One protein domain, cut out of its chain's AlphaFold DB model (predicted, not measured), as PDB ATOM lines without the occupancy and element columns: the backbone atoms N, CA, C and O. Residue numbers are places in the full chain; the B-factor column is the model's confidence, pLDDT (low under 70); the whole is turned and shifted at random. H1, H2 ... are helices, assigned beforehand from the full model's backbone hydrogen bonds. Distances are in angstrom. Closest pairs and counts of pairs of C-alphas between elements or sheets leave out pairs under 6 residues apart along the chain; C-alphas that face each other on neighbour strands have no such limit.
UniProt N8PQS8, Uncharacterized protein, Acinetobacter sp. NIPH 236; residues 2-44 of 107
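This is residues 2 to 44 of the 107 residues of an uncharacterized protein of Acinetobacter sp. NIPH 236 (UniProt N8PQS8). The printed part is a thin, drawn-out rod: a long helix, H1, is followed end to end by a shorter one, H2, with a wide corner at the link between them, and beyond H2 a tail with no named element bends into a loose hook. H1, 22.6 A from first to last C-alpha, is the longer helix, and its residues 4 to 9 and 11 to 19 stand free. The printed part has 43 residues, with two named helices in the order H1, H2 and no named strand; its class is all helix. It is extended, with a radius of gyration of the C-alphas of 15.6 A, and spans 46 by 18 by 16 A.

Start at Arg 2 and go on to H1, residues 4 to 19, then across residues 20 to 22, a tight link, into H2, residues 23 to 30. H1 and H2 meet only through their link. Look along residues 3 to 9 and residues 11 to 24: these stand free, with no C-alpha 8 or more apart along the chain within 10 A. In H1 and H2 every O i to N i+4 pair is within hydrogen-bond range.

Find C-alpha 4 at (142.141, 141.462, 99.233); from there H1 runs 22.6 A to C-alpha 19 at (142.678, 122.573, 111.588). H2 begins at C-alpha 23, at (138.626, 115.635, 110.830), and ends 10.6 A away at C-alpha 30, at (139.672, 105.819, 107.065). Residues 31 to 44 follow with no named element, to C-alpha 44 at (128.310, 104.044, 110.680).

The two C-alphas farthest apart, those of Thr 3 and Ser 38, are 47.0 A apart. The printed part has no cut. Its mean pLDDT is 78.0, and residues 20 to 22 and 35 to 41 are under 70.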
ATOM      1  N   ARG A   2     134.544 141.464  99.217       78.62
ATOM      2  CA  ARG A   2     135.612 141.453 100.232       78.62
ATOM      3  C   ARG A   2     136.860 142.122  99.650       78.62
ATOM      4  O   ARG A   2     137.128 141.942  98.462       78.62
ATOM      5  N   THR A   3     137.593 142.899 100.445       94.38
ATOM      6  CA  THR A   3     138.898 143.428 100.013       94.38
ATOM      7  C   THR A   3     139.932 142.290  99.930       94.38
ATOM      8  O   THR A   3     139.705 141.218 100.499       94.38
ATOM      9  N   PRO A   4     141.080 142.473  99.249       93.62
ATOM     10  CA  PRO A   4     142.141 141.462  99.233       93.62
ATOM     11  C   PRO A   4     142.630 141.078 100.637       93.62
ATOM     12  O   PRO A   4     142.873 139.900 100.896       93.62
ATOM     13  N   LEU A   5     142.712 142.053 101.552       92.81
ATOM     14  CA  LEU A   5     143.070 141.811 102.950       92.81
ATOM     15  C   LEU A   5     142.002 140.970 103.657       92.81
ATOM     16  O   LEU A   5     142.346 139.982 104.298       92.81
ATOM     17  N   ASP A   6     140.718 141.306 103.492       93.69
ATOM     18  CA  ASP A   6     139.625 140.550 104.114       93.69
ATOM     19  C   ASP A   6     139.619 139.092 103.651       93.69
ATOM     20  O   ASP A   6     139.420 138.188 104.459       93.69
ATOM     21  N   SER A   7     139.846 138.849 102.356       94.12
ATOM     22  CA  SER A   7     139.922 137.495 101.800       94.12
ATOM     23  C   SER A   7     141.082 136.704 102.400       94.12
ATOM     24  O   SER A   7     140.871 135.574 102.832       94.12
ATOM     25  N   LEU A   8     142.272 137.311 102.483       93.44
ATOM     26  CA  LEU A   8     143.462 136.679 103.057       93.44
ATOM     27  C   LEU A   8     143.265 136.349 104.543       93.44
ATOM     28  O   LEU A   8     143.479 135.218 104.969       93.44
ATOM     29  N   VAL A   9     142.810 137.324 105.333       93.69
ATOM     30  CA  VAL A   9     142.584 137.135 106.774       93.69
ATOM     31  C   VAL A   9     141.490 136.095 107.020       93.69
ATOM     32  O   VAL A   9     141.650 135.242 107.891       93.69
ATOM     33  N   THR A  10     140.405 136.115 106.238       93.75
ATOM     34  CA  THR A  10     139.313 135.137 106.375       93.75
ATOM     35  C   THR A  10     139.784 133.722 106.059       93.75
ATOM     36  O   THR A  10     139.454 132.795 106.793       93.75
ATOM     37  N   GLU A  11     140.555 133.542 104.986       93.19
ATOM     38  CA  GLU A  11     141.081 132.235 104.589       93.19
ATOM     39  C   GLU A  11     141.964 131.632 105.689       93.19
ATOM     40  O   GLU A  11     141.707 130.512 106.136       93.19
ATOM     41  N   HIS A  12     142.920 132.397 106.215       90.12
ATOM     42  CA  HIS A  12     143.793 131.930 107.291       90.12
ATOM     43  C   HIS A  12     143.057 131.697 108.619       90.12
ATOM     44  O   HIS A  12     143.347 130.719 109.313       90.12
ATOM     45  N   ALA A  13     142.093 132.553 108.973       90.88
ATOM     46  CA  ALA A  13     141.289 132.375 110.181       90.88
ATOM     47  C   ALA A  13     140.445 131.094 110.108       90.88
ATOM     48  O   ALA A  13     140.463 130.285 111.036       90.88
ATOM     49  N   LEU A  14     139.755 130.870 108.984       89.88
ATOM     50  CA  LEU A  14     138.969 129.655 108.761       89.88
ATOM     51  C   LEU A  14     139.854 128.410 108.735       89.88
ATOM     52  O   LEU A  14     139.486 127.390 109.311       89.88
ATOM     53  N   ARG A  15     141.041 128.493 108.123       85.56
ATOM     54  CA  ARG A  15     142.008 127.393 108.125       85.56
ATOM     55  C   ARG A  15     142.390 126.994 109.551       85.56
ATOM     56  O   ARG A  15     142.373 125.806 109.850       85.56
ATOM     57  N   LEU A  16     142.682 127.956 110.429       85.88
ATOM     58  CA  LEU A  16     143.048 127.676 111.822       85.88
ATOM     59  C   LEU A  16     141.894 127.030 112.606       85.88
ATOM     60  O   LEU A  16     142.108 126.047 113.314       85.88
ATOM     61  N   VAL A  17     140.669 127.541 112.442       86.69
ATOM     62  CA  VAL A  17     139.466 126.954 113.058       86.69
ATOM     63  C   VAL A  17     139.264 125.517 112.576       86.69
ATOM     64  O   VAL A  17     139.078 124.617 113.391       86.69
ATOM     65  N   ASN A  18     139.383 125.269 111.272       80.50
ATOM     66  CA  ASN A  18     139.169 123.942 110.696       80.50
ATOM     67  C   ASN A  18     140.285 122.945 111.055       80.50
ATOM     68  O   ASN A  18     140.003 121.771 111.270       80.50
ATOM     69  N   GLN A  19     141.537 123.401 111.168       72.19
ATOM     70  CA  GLN A  19     142.678 122.573 111.588       72.19
ATOM     71  C   GLN A  19     142.628 122.177 113.064       72.19
ATOM     72  O   GLN A  19     143.212 121.165 113.440       72.19
ATOM     73  N   SER A  20     141.934 122.948 113.905       67.38
ATOM     74  CA  SER A  20     141.727 122.573 115.309       67.38
ATOM     75  C   SER A  20     140.842 121.327 115.477       67.38
ATOM     76  O   SER A  20     140.831 120.717 116.545       67.38
ATOM     77  N   GLY A  21     140.125 120.917 114.423       64.19
ATOM     78  CA  GLY A  21     139.333 119.693 114.391       64.19
ATOM     79  C   GLY A  21     140.136 118.475 113.920       64.19
ATOM     80  O   GLY A  21     140.897 118.538 112.960       64.19
ATOM     81  N   ASN A  22     139.886 117.310 114.526       67.88
ATOM     82  CA  ASN A  22     140.529 116.031 114.172       67.88
ATOM     83  C   ASN A  22     140.090 115.444 112.810       67.88
ATOM     84  O   ASN A  22     140.460 114.319 112.478       67.88
ATOM     85  N   ALA A  23     139.301 116.169 112.013       70.44
ATOM     86  CA  ALA A  23     138.626 115.635 110.830       70.44
ATOM     87  C   ALA A  23     139.592 115.166 109.720       70.44
ATOM     88  O   ALA A  23     139.318 114.186 109.028       70.44
ATOM     89  N   GLN A  24     140.741 115.833 109.562       70.62
ATOM     90  CA  GLN A  24     141.790 115.426 108.615       70.62
ATOM     91  C   GLN A  24     142.519 114.155 109.059       70.62
ATOM     92  O   GLN A  24     142.882 113.321 108.231       70.62
ATOM     93  N   PHE A  25     142.698 113.984 110.367       71.19
ATOM     94  CA  PHE A  25     143.305 112.787 110.936       71.19
ATOM     95  C   PHE A  25     142.373 111.577 110.817       71.19
ATOM     96  O   PHE A  25     142.806 110.503 110.406       71.19
ATOM     97  N   THR A  26     141.077 111.759 111.094       74.31
ATOM     98  CA  THR A  26     140.082 110.693 110.921       74.31
ATOM     99  C   THR A  26     139.962 110.251 109.466       74.31
ATOM    100  O   THR A  26     139.866 109.056 109.215       74.31
ATOM    101  N   ASP A  27     140.032 111.176 108.505       76.06
ATOM    102  CA  ASP A  27     140.015 110.817 107.080       76.06
ATOM    103  C   ASP A  27     141.257 110.028 106.675       76.06
ATOM    104  O   ASP A  27     141.144 109.015 105.993       76.06
ATOM    105  N   ALA A  28     142.439 110.432 107.145       73.81
ATOM    106  CA  ALA A  28     143.676 109.715 106.851       73.81
ATOM    107  C   ALA A  28     143.676 108.280 107.409       73.81
ATOM    108  O   ALA A  28     144.237 107.381 106.781       73.81
ATOM    109  N   ILE A  29     143.034 108.056 108.559       77.81
ATOM    110  CA  ILE A  29     142.810 106.715 109.106       77.81
ATOM    111  C   ILE A  29     141.844 105.915 108.226       77.81
ATOM    112  O   ILE A  29     142.130 104.769 107.887       77.81
ATOM    113  N   LEU A  30     140.701 106.502 107.856       76.12
ATOM    114  CA  LEU A  30     139.672 105.819 107.065       76.12
ATOM    115  C   LEU A  30     140.163 105.454 105.660       76.12
ATOM    116  O   LEU A  30     139.855 104.373 105.164       76.12
ATOM    117  N   ASP A  31     140.981 106.315 105.059       75.25
ATOM    118  CA  ASP A  31     141.642 106.072 103.774       75.25
ATOM    119  C   ASP A  31     142.807 105.065 103.884       75.25
ATOM    120  O   ASP A  31     143.486 104.792 102.893       75.25
ATOM    121  N   GLY A  32     143.089 104.536 105.084       70.88
ATOM    122  CA  GLY A  32     144.153 103.560 105.335       70.88
ATOM    123  C   GLY A  32     145.573 104.128 105.242       70.88
ATOM    124  O   GLY A  32     146.536 103.370 105.159       70.88
ATOM    125  N   ARG A  33     145.730 105.458 105.242       72.00
ATOM    126  CA  ARG A  33     147.038 106.140 105.182       72.00
ATOM    127  C   ARG A  33     147.740 106.180 106.537       72.00
ATOM    128  O   ARG A  33     148.951 106.376 106.590       72.00
ATOM    129  N   VAL A  34     146.980 106.026 107.619       72.44
ATOM    130  CA  VAL A  34     147.471 105.969 108.998       72.44
ATOM    131  C   VAL A  34     146.894 104.729 109.664       72.44
ATOM    132  O   VAL A  34     145.681 104.541 109.695       72.44
ATOM    133  N   GLU A  35     147.768 103.892 110.215       64.94
ATOM    134  CA  GLU A  35     147.370 102.684 110.930       64.94
ATOM    135  C   GLU A  35     146.948 103.043 112.364       64.94
ATOM    136  O   GLU A  35     147.688 103.699 113.102       64.94
ATOM    137  N   MET A  36     145.737 102.650 112.771       66.25
ATOM    138  CA  MET A  36     145.293 102.851 114.151       66.25
ATOM    139  C   MET A  36     145.951 101.839 115.080       66.25
ATOM    140  O   MET A  36     145.738 100.637 114.959       66.25
ATOM    141  N   VAL A  37     146.697 102.341 116.062       66.56
ATOM    142  CA  VAL A  37     147.420 101.512 117.039       66.56
ATOM    143  C   VAL A  37     146.471 100.861 118.062       66.56
ATOM    144  O   VAL A  37     146.797  99.819 118.623       66.56
ATOM    145  N   SER A  38     145.276 101.424 118.289       56.75
ATOM    146  CA  SER A  38     144.225 100.797 119.105       56.75
ATOM    147  C   SER A  38     142.874 101.515 118.983       56.75
ATOM    148  O   SER A  38     142.827 102.739 119.127       56.75
ATOM    149  N   GLY A  39     141.788 100.751 118.836       62.28
ATOM    150  CA  GLY A  39     140.397 101.224 118.913       62.28
ATOM    151  C   GLY A  39     139.671 101.264 117.564       62.28
ATOM    152  O   GLY A  39     140.262 101.602 116.545       62.28
ATOM    153  N   GLU A  40     138.380 100.926 117.567       62.28
ATOM    154  CA  GLU A  40     137.481 101.159 116.432       62.28
ATOM    155  C   GLU A  40     136.992 102.612 116.474       62.28
ATOM    156  O   GLU A  40     136.544 103.097 117.517       62.28
ATOM    157  N   LEU A  41     137.065 103.328 115.350       67.62
ATOM    158  CA  LEU A  41     136.407 104.629 115.250       67.62
ATOM    159  C   LEU A  41     134.880 104.412 115.257       67.62
ATOM    160  O   LEU A  41     134.385 103.529 114.553       67.62
ATOM    161  N   PRO A  42     134.104 105.222 115.997       71.62
ATOM    162  CA  PRO A  42     132.658 105.054 116.116       71.62
ATOM    163  C   PRO A  42     131.922 105.605 114.881       71.62
ATOM    164  O   PRO A  42     131.187 106.586 114.976       71.62
ATOM    165  N   TYR A  43     132.111 104.995 113.709       73.50
ATOM    166  CA  TYR A  43     131.418 105.379 112.476       73.50
ATOM    167  C   TYR A  43     130.349 104.365 112.059       73.50
ATOM    168  O   TYR A  43     130.422 103.170 112.345       73.50
ATOM    169  N   LYS A  44     129.333 104.858 111.345       79.81
ATOM    170  CA  LYS A  44     128.310 104.044 110.680       79.81
ATOM    171  C   LYS A  44     128.170 104.507 109.239       79.81
ATOM    172  O   LYS A  44     128.104 105.705 108.977       79.81
TER     173      LYS A  44